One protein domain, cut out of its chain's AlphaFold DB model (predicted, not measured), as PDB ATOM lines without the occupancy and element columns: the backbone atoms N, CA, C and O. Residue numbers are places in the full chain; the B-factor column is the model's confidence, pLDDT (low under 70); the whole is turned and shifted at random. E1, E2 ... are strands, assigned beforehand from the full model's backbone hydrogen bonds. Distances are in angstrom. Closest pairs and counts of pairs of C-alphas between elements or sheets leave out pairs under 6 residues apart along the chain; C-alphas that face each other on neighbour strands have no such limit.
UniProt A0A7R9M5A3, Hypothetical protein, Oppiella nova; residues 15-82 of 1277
ATOM      1  N   TYR A  15     -88.829 110.531-107.051       86.81
ATOM      2  CA  TYR A  15     -87.791 110.536-106.017       86.81
ATOM      3  C   TYR A  15     -88.270 111.181-104.709       86.81
ATOM      4  O   TYR A  15     -88.932 112.221-104.721       86.81
ATOM      5  N   THR A  16     -87.918 110.585-103.569       86.00
ATOM      6  CA  THR A  16     -88.143 111.150-102.226       86.00
ATOM      7  C   THR A  16     -86.894 111.015-101.356       86.00
ATOM      8  O   THR A  16     -86.042 110.164-101.600       86.00
ATOM      9  N   LEU A  17     -86.761 111.891-100.359       88.62
ATOM     10  CA  LEU A  17     -85.575 112.010 -99.507       88.62
ATOM     11  C   LEU A  17     -85.978 111.940 -98.030       88.62
ATOM     12  O   LEU A  17     -86.999 112.502 -97.633       88.62
ATOM     13  N   SER A  18     -85.158 111.299 -97.201       87.44
ATOM     14  CA  SER A  18     -85.296 111.297 -95.736       87.44
ATOM     15  C   SER A  18     -83.929 111.298 -95.042       87.44
ATOM     16  O   SER A  18     -82.926 111.028 -95.693       87.44
ATOM     17  N   GLY A  19     -83.856 111.593 -93.740       86.50
ATOM     18  CA  GLY A  19     -82.606 111.522 -92.965       86.50
ATOM     19  C   GLY A  19     -82.311 112.775 -92.138       86.50
ATOM     20  O   GLY A  19     -83.205 113.579 -91.873       86.50
ATOM     21  N   HIS A  20     -81.045 112.950 -91.732       81.12
ATOM     22  CA  HIS A  20     -80.605 113.902 -90.695       81.12
ATOM     23  C   HIS A  20     -80.952 115.381 -90.947       81.12
ATOM     24  O   HIS A  20     -80.945 116.167 -90.005       81.12
ATOM     25  N   GLY A  21     -81.282 115.768 -92.181       77.81
ATOM     26  CA  GLY A  21     -81.624 117.141 -92.555       77.81
ATOM     27  C   GLY A  21     -82.964 117.285 -93.278       77.81
ATOM     28  O   GLY A  21     -83.152 118.280 -93.974       77.81
ATOM     29  N   VAL A  22     -83.886 116.326 -93.152       83.88
ATOM     30  CA  VAL A  22     -85.185 116.352 -93.851       83.88
ATOM     31  C   VAL A  22     -86.337 116.185 -92.862       83.88
ATOM     32  O   VAL A  22     -86.460 115.159 -92.199       83.88
ATOM     33  N   ASP A  23     -87.210 117.190 -92.778       79.50
ATOM     34  CA  ASP A  23     -88.443 117.148 -91.992       79.50
ATOM     35  C   ASP A  23     -89.627 116.803 -92.910       79.50
ATOM     36  O   ASP A  23     -90.098 117.628 -93.697       79.50
ATOM     37  N   MET A  24     -90.132 115.571 -92.789       69.88
ATOM     38  CA  MET A  24     -91.245 115.057 -93.600       69.88
ATOM     39  C   MET A  24     -92.582 115.776 -93.359       69.88
ATOM     40  O   MET A  24     -93.509 115.624 -94.151       69.88
ATOM     41  N   LYS A  25     -92.727 116.531 -92.260       72.75
ATOM     42  CA  LYS A  25     -93.986 117.196 -91.883       72.75
ATOM     43  C   LYS A  25     -93.973 118.688 -92.199       72.75
ATOM     44  O   LYS A  25     -95.036 119.267 -92.425       72.75
ATOM     45  N   LYS A  26     -92.801 119.332 -92.192       75.19
ATOM     46  CA  LYS A  26     -92.650 120.767 -92.480       75.19
ATOM     47  C   LYS A  26     -91.410 121.044 -93.321       75.19
ATOM     48  O   LYS A  26     -90.319 121.229 -92.790       75.19
ATOM     49  N   ARG A  27     -91.621 121.252 -94.624       76.00
ATOM     50  CA  ARG A  27     -90.564 121.601 -95.591       76.00
ATOM     51  C   ARG A  27     -89.719 122.816 -95.175       76.00
ATOM     52  O   ARG A  27     -88.524 122.833 -95.431       76.00
ATOM     53  N   SER A  28     -90.294 123.793 -94.467       74.62
ATOM     54  CA  SER A  28     -89.560 124.974 -93.971       74.62
ATOM     55  C   SER A  28     -88.486 124.663 -92.918       74.62
ATOM     56  O   SER A  28     -87.628 125.502 -92.652       74.62
ATOM     57  N   ARG A  29     -88.522 123.476 -92.303       78.88
ATOM     58  CA  ARG A  29     -87.517 122.998 -91.344       78.88
ATOM     59  C   ARG A  29     -86.543 121.996 -91.954       78.88
ATOM     60  O   ARG A  29     -85.598 121.601 -91.275       78.88
ATOM     61  N   SER A  30     -86.704 121.636 -93.224       84.44
ATOM     62  CA  SER A  30     -85.734 120.814 -93.940       84.44
ATOM     63  C   SER A  30     -84.492 121.635 -94.310       84.44
ATOM     64  O   SER A  30     -84.537 122.849 -94.508       84.44
ATOM     65  N   LYS A  31     -83.335 120.983 -94.298       86.50
ATOM     66  CA  LYS A  31     -82.040 121.490 -94.773       86.50
ATOM     67  C   LYS A  31     -81.786 121.045 -96.213       86.50
ATOM     68  O   LYS A  31     -81.208 121.812 -96.971       86.50
ATOM     69  N   PHE A  32     -82.280 119.866 -96.586       90.94
ATOM     70  CA  PHE A  32     -82.174 119.300 -97.929       90.94
ATOM     71  C   PHE A  32     -83.546 118.972 -98.497       90.94
ATOM     72  O   PHE A  32     -84.497 118.721 -97.752       90.94
ATOM     73  N   ASP A  33     -83.620 118.946 -99.818       88.94
ATOM     74  CA  ASP A  33     -84.780 118.486-100.565       88.94
ATOM     75  C   ASP A  33     -84.325 117.833-101.870       88.94
ATOM     76  O   ASP A  33     -83.185 118.021-102.296       88.94
ATOM     77  N   ILE A  34     -85.203 117.049-102.487       89.25
ATOM     78  CA  ILE A  34     -84.924 116.350-103.740       89.25
ATOM     79  C   ILE A  34     -85.964 116.730-104.783       89.25
ATOM     80  O   ILE A  34     -87.156 116.857-104.494       89.25
ATOM     81  N   ASN A  35     -85.527 116.938-106.020       87.44
ATOM     82  CA  ASN A  35     -86.450 117.110-107.126       87.44
ATOM     83  C   ASN A  35     -87.094 115.756-107.416       87.44
ATOM     84  O   ASN A  35     -86.419 114.802-107.802       87.44
ATOM     85  N   SER A  36     -88.412 115.681-107.258       84.06
ATOM     86  CA  SER A  36     -89.130 114.418-107.356       84.06
ATOM     87  C   SER A  36     -89.142 113.799-108.752       84.06
ATOM     88  O   SER A  36     -89.562 112.660-108.873       84.06
ATOM     89  N   THR A  37     -88.674 114.496-109.792       82.94
ATOM     90  CA  THR A  37     -88.621 113.975-111.172       82.94
ATOM     91  C   THR A  37     -87.205 113.822-111.726       82.94
ATOM     92  O   THR A  37     -86.987 112.918-112.525       82.94
ATOM     93  N   SER A  38     -86.240 114.654-111.308       84.62
ATOM     94  CA  SER A  38     -84.835 114.535-111.746       84.62
ATOM     95  C   SER A  38     -83.938 113.776-110.765       84.62
ATOM     96  O   SER A  38     -82.876 113.304-111.159       84.62
ATOM     97  N   GLY A  39     -84.336 113.660-109.493       84.94
ATOM     98  CA  GLY A  39     -83.508 113.064-108.441       84.94
ATOM     99  C   GLY A  39     -82.389 113.981-107.928       84.94
ATOM    100  O   GLY A  39     -81.596 113.563-107.088       84.94
ATOM    101  N   GLU A  40     -82.318 115.232-108.391       88.69
ATOM    102  CA  GLU A  40     -81.318 116.203-107.936       88.69
ATOM    103  C   GLU A  40     -81.603 116.649-106.496       88.69
ATOM    104  O   GLU A  40     -82.691 117.145-106.194       88.69
ATOM    105  N   ILE A  41     -80.619 116.491-105.606       89.50
ATOM    106  CA  ILE A  41     -80.687 116.941-104.209       89.50
ATOM    107  C   ILE A  41     -80.134 118.362-104.113       89.50
ATOM    108  O   ILE A  41     -79.031 118.634-104.582       89.50
ATOM    109  N   TYR A  42     -80.869 119.259-103.461       88.12
ATOM    110  CA  TYR A  42     -80.462 120.642-103.232       88.12
ATOM    111  C   TYR A  42     -80.528 121.003-101.748       88.12
ATOM    112  O   TYR A  42     -81.427 120.586-101.011       88.12
ATOM    113  N   ALA A  43     -79.561 121.804-101.298       88.31
ATOM    114  CA  ALA A  43     -79.621 122.439 -99.990       88.31
ATOM    115  C   ALA A  43     -80.636 123.591-100.039       88.31
ATOM    116  O   ALA A  43     -80.578 124.456-100.909       88.31
ATOM    117  N   LEU A  44     -81.577 123.607 -99.099       87.50
ATOM    118  CA  LEU A  44     -82.622 124.632 -99.007       87.50
ATOM    119  C   LEU A  44     -82.147 125.909 -98.307       87.50
ATOM    120  O   LEU A  44     -82.820 126.936 -98.356       87.50
ATOM    121  N   ARG A  45     -81.031 125.825 -97.582       84.69
ATOM    122  CA  ARG A  45     -80.460 126.908 -96.783       84.69
ATOM    123  C   ARG A  45     -78.966 126.669 -96.571       84.69
ATOM    124  O   ARG A  45     -78.550 125.511 -96.658       84.69
ATOM    125  N   PRO A  46     -78.195 127.719 -96.246       84.81
ATOM    126  CA  PRO A  46     -76.802 127.573 -95.852       84.81
ATOM    127  C   PRO A  46     -76.643 126.529 -94.742       84.81
ATOM    128  O   PRO A  46     -77.504 126.388 -93.855       84.81
ATOM    129  N   LEU A  47     -75.566 125.763 -94.851       88.94
ATOM    130  CA  LEU A  47     -75.196 124.711 -93.920       88.94
ATOM    131  C   LEU A  47     -73.942 125.172 -93.192       88.94
ATOM    132  O   LEU A  47     -73.054 125.731 -93.820       88.94
ATOM    133  N   ASP A  48     -73.932 124.947 -91.888       88.25
ATOM    134  CA  ASP A  48     -72.830 125.273 -90.995       88.25
ATOM    135  C   ASP A  48     -72.153 123.953 -90.620       88.25
ATOM    136  O   ASP A  48     -72.844 122.977 -90.279       88.25
ATOM    137  N   ARG A  49     -70.834 123.900 -90.780       89.88
ATOM    138  CA  ARG A  49     -70.022 122.714 -90.536       89.88
ATOM    139  C   ARG A  49     -69.602 122.642 -89.064       89.88
ATOM    140  O   ARG A  49     -69.647 121.538 -88.511       89.88
ATOM    141  N   ASP A  50     -69.287 123.771 -88.441       88.62
ATOM    142  CA  ASP A  50     -68.413 123.838 -87.269       88.62
ATOM    143  C   ASP A  50     -69.169 123.838 -85.939       88.62
ATOM    144  O   ASP A  50     -70.320 124.265 -85.803       88.62
ATOM    145  N   LEU A  51     -68.556 123.236 -84.922       80.62
ATOM    146  CA  LEU A  51     -69.184 123.062 -83.613       80.62
ATOM    147  C   LEU A  51     -69.206 124.389 -82.831       80.62
ATOM    148  O   LEU A  51     -68.309 125.208 -82.985       80.62
ATOM    149  N   PRO A  52     -70.185 124.599 -81.926       71.81
ATOM    150  CA  PRO A  52     -71.131 123.612 -81.389       71.81
ATOM    151  C   PRO A  52     -72.464 123.497 -82.147       71.81
ATOM    152  O   PRO A  52     -73.249 122.597 -81.839       71.81
ATOM    153  N   SER A  53     -72.760 124.399 -83.087       76.81
ATOM    154  CA  SER A  53     -74.066 124.491 -83.766       76.81
ATOM    155  C   SER A  53     -74.140 123.809 -85.136       76.81
ATOM    156  O   SER A  53     -75.247 123.468 -85.573       76.81
ATOM    157  N   GLY A  54     -73.003 123.600 -85.794       80.31
ATOM    158  CA  GLY A  54     -72.867 123.002 -87.116       80.31
ATOM    159  C   GLY A  54     -72.737 121.477 -87.114       80.31
ATOM    160  O   GLY A  54     -72.798 120.797 -86.082       80.31
ATOM    161  N   ARG A  55     -72.642 120.903 -88.318       85.88
ATOM    162  CA  ARG A  55     -72.447 119.463 -88.525       85.88
ATOM    163  C   ARG A  55     -71.673 119.190 -89.825       85.88
ATOM    164  O   ARG A  55     -72.203 119.496 -90.897       85.88
ATOM    165  N   PRO A  56     -70.535 118.471 -89.776       86.12
ATOM    166  CA  PRO A  56     -69.674 118.267 -90.943       86.12
ATOM    167  C   PRO A  56     -70.176 117.210 -91.931       86.12
ATOM    168  O   PRO A  56     -69.785 117.208 -93.094       86.12
ATOM    169  N   GLN A  57     -71.062 116.310 -91.503       88.31
ATOM    170  CA  GLN A  57     -71.562 115.228 -92.348       88.31
ATOM    171  C   GLN A  57     -73.061 115.000 -92.152       88.31
ATOM    172  O   GLN A  57     -73.553 114.873 -91.028       88.31
ATOM    173  N   TRP A  58     -73.791 114.883 -93.260       88.75
ATOM    174  CA  TRP A  58     -75.223 114.603 -93.284       88.75
ATOM    175  C   TRP A  58     -75.496 113.305 -94.037       88.75
ATOM    176  O   TRP A  58     -75.158 113.175 -95.208       88.75
ATOM    177  N   THR A  59     -76.147 112.349 -93.379       88.75
ATOM    178  CA  THR A  59     -76.588 111.094 -94.009       88.75
ATOM    179  C   THR A  59     -78.060 111.191 -94.387       88.75
ATOM    180  O   THR A  59     -78.903 111.509 -93.538       88.75
ATOM    181  N   LEU A  60     -78.354 110.922 -95.655       89.50
ATOM    182  CA  LEU A  60     -79.675 110.981 -96.267       89.50
ATOM    183  C   LEU A  60     -79.972 109.648 -96.962       89.50
ATOM    184  O   LEU A  60     -79.072 109.043 -97.525       89.50
ATOM    185  N   ALA A  61     -81.227 109.218 -96.970       87.81
ATOM    186  CA  ALA A  61     -81.696 108.068 -97.734       87.81
ATOM    187  C   ALA A  61     -82.616 108.562 -98.854       87.81
ATOM    188  O   ALA A  61     -83.618 109.238 -98.588       87.81
ATOM    189  N   VAL A  62     -82.251 108.247-100.097       90.00
ATOM    190  CA  VAL A  62     -83.020 108.551-101.308       90.00
ATOM    191  C   VAL A  62     -83.821 107.323-101.700       90.00
ATOM    192  O   VAL A  62     -83.265 106.230-101.764       90.00
ATOM    193  N   PHE A  63     -85.095 107.510-102.021       87.75
ATOM    194  CA  PHE A  63     -85.987 106.470-102.527       87.75
ATOM    195  C   PHE A  63     -86.487 106.862-103.918       87.75
ATOM    196  O   PHE A  63     -86.836 108.023-104.131       87.75
ATOM    197  N   ALA A  64     -86.539 105.910-104.846       86.19
ATOM    198  CA  ALA A  64     -87.012 106.088-106.218       86.19
ATOM    199  C   ALA A  64     -88.119 105.068-106.526       86.19
ATOM    200  O   ALA A  64     -87.876 103.867-106.417       86.19
ATOM    201  N   GLU A  65     -89.314 105.539-106.894       84.69
ATOM    202  CA  GLU A  65     -90.518 104.720-107.132       84.69
ATOM    203  C   GLU A  65     -91.034 104.907-108.570       84.69
ATOM    204  O   GLU A  65     -91.212 106.037-109.017       84.69
ATOM    205  N   ASP A  66     -91.275 103.821-109.309       73.31
ATOM    206  CA  ASP A  66     -91.662 103.846-110.733       73.31
ATOM    207  C   ASP A  66     -93.169 104.086-110.994       73.31
ATOM    208  O   ASP A  66     -93.532 104.620-112.043       73.31
ATOM    209  N   GLU A  67     -94.053 103.783-110.032       69.38
ATOM    210  CA  GLU A  67     -95.508 103.997-110.124       69.38
ATOM    211  C   GLU A  67     -96.111 104.431-108.771       69.38
ATOM    212  O   GLU A  67     -96.314 103.592-107.898       69.38
ATOM    213  N   ARG A  68     -96.466 105.726-108.631       61.09
ATOM    214  CA  ARG A  68     -96.844 106.501-107.407       61.09
ATOM    215  C   ARG A  68     -97.694 105.845-106.291       61.09
ATOM    216  O   ARG A  68     -97.931 106.503-105.281       61.09
ATOM    217  N   THR A  69     -98.264 104.653-106.472       59.62
ATOM    218  CA  THR A  69     -99.050 103.960-105.433       59.62
ATOM    219  C   THR A  69     -98.933 102.419-105.414       59.62
ATOM    220  O   THR A  69     -99.538 101.809-104.529       59.62
ATOM    221  N   ARG A  70     -98.200 101.768-106.342       60.69
ATOM    222  CA  ARG A  70     -97.970 100.292-106.380       60.69
ATOM    223  C   ARG A  70     -96.609  99.874-106.985       60.69
ATOM    224  O   ARG A  70     -96.442  98.700-107.314       60.69
ATOM    225  N   GLY A  71     -95.676 100.813-107.141       63.56
ATOM    226  CA  GLY A  71     -94.396 100.612-107.821       63.56
ATOM    227  C   GLY A  71     -93.319  99.898-106.998       63.56
ATOM    228  O   GLY A  71     -93.436  99.757-105.777       63.56
ATOM    229  N   LEU A  72     -92.252  99.445-107.660       74.31
ATOM    230  CA  LEU A  72     -91.047  98.939-106.994       74.31
ATOM    231  C   LEU A  72     -90.189 100.125-106.528       74.31
ATOM    232  O   LEU A  72     -89.983 101.083-107.270       74.31
ATOM    233  N   VAL A  73     -89.670 100.056-105.297       79.81
ATOM    234  CA  VAL A  73     -88.859 101.129-104.704       79.81
ATOM    235  C   VAL A  73     -87.395 100.706-104.625       79.81
ATOM    236  O   VAL A  73     -87.057  99.737-103.943       79.81
ATOM    237  N   GLY A  74     -86.518 101.457-105.289       84.06
ATOM    238  CA  GLY A  74     -85.073 101.414-105.053       84.06
ATOM    239  C   GLY A  74     -84.676 102.440-103.992       84.06
ATOM    240  O   GLY A  74     -85.272 103.515-103.936       84.06
ATOM    241  N   TYR A  75     -83.676 102.137-103.160       88.19
ATOM    242  CA  TYR A  75     -83.129 103.109-102.210       88.19
ATOM    243  C   TYR A  75     -81.599 103.158-102.238       88.19
ATOM    244  O   TYR A  75     -80.948 102.175-102.597       88.19
ATOM    245  N   ALA A  76     -81.039 104.309-101.866       88.69
ATOM    246  CA  ALA A  76     -79.602 104.531-101.735       88.69
ATOM    247  C   ALA A  76     -79.297 105.487-100.574       88.69
ATOM    248  O   ALA A  76     -79.983 106.498-100.399       88.69
ATOM    249  N   ASP A  77     -78.234 105.190 -99.826       87.50
ATOM    250  CA  ASP A  77     -77.692 106.104 -98.824       87.50
ATOM    251  C   ASP A  77     -76.763 107.121 -99.493       87.50
ATOM    252  O   ASP A  77     -75.817 106.777-100.203       87.50
ATOM    253  N   VAL A  78     -77.036 108.394 -99.241       89.06
ATOM    254  CA  VAL A  78     -76.261 109.538 -99.705       89.06
ATOM    255  C   VAL A  78     -75.630 110.210 -98.496       89.06
ATOM    256  O   VAL A  78     -76.314 110.686 -97.590       89.06
ATOM    257  N   ILE A  79     -74.303 110.265 -98.494       89.31
ATOM    258  CA  ILE A  79     -73.524 110.964 -97.477       89.31
ATOM    259  C   ILE A  79     -73.067 112.294 -98.063       89.31
ATOM    260  O   ILE A  79     -72.323 112.333 -99.040       89.31
ATOM    261  N   VAL A  80     -73.511 113.385 -97.450       88.25
ATOM    262  CA  VAL A  80     -73.100 114.745 -97.788       88.25
ATOM    263  C   VAL A  80     -72.047 115.184 -96.778       88.25
ATOM    264  O   VAL A  80     -72.376 115.485 -95.631       88.25
ATOM    265  N   ASN A  81     -70.786 115.206 -97.202       87.94
ATOM    266  CA  ASN A  81     -69.688 115.791 -96.435       87.94
ATOM    267  C   ASN A  81     -69.595 117.278 -96.774       87.94
ATOM    268  O   ASN A  81     -69.473 117.627 -97.950       87.94
ATOM    269  N   LEU A  82     -69.674 118.139 -95.764       90.00
ATOM    270  CA  LEU A  82     -69.416 119.561 -95.933       90.00
ATOM    271  C   LEU A  82     -67.912 119.779 -95.966       90.00
ATOM    272  O   LEU A  82     -67.199 119.295 -95.091       90.00
TER     273      LEU A  82
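AT A GLANCE: This is residues 15 to 82 of the 1277 residues of the protein "Hypothetical protein" of Oppiella nova (UniProt A0A7R9M5A3). A long hairpin, E4 and E5, with short E1 beside E4, makes a strongly twisted sheet; a small hairpin, E2 and E3, sits beside E1, with E2 nearer. The 68 printed residues hold five named strands, E1 to E5 in chain order, and no named helix: all strand, with 29 residues, under half, in named elements. Both sheets, E1-E4-E5 and E2-E3, are antiparallel. The whole is only just compact, close to loose, with radius of gyration of the C-alphas 13.0 A, spanning 43 by 22 by 18 A.

IN THESE COORDINATES: Find C-alpha 15 at (-87.791, 110.536, -106.017), where E1 begins, residues 15 to 19, 14.1 A. Next come E2, residues 32 to 34, 7.1 A, and E3, 41 to 43, 7.0 A. E4, 57 to 65, runs 26.2 A; E5, 73 to 81, runs 25.5 A to C-alpha 81 at (-69.688, 115.791, -96.435).

HOW THE PARTS SIT: Inner strand E4 pairs with E1 at N 16 and O 63, 2.8 A, and with E5 at N 60 and O 78, 2.8 A. In E2 and E3, see N 33 and O 42, 3.0 A. The closest C-alphas of E1 and E2, Leu 17 and Ile 34, are 6.1 A apart.

THE WHOLE: The C-alphas of Pro 52 and Arg 70 are farthest apart, 43.5 A. The printed part has no cut; the links E1 to E2 and E3 to E4 are long. Residues 24 and 67 to 71 have pLDDT under 70.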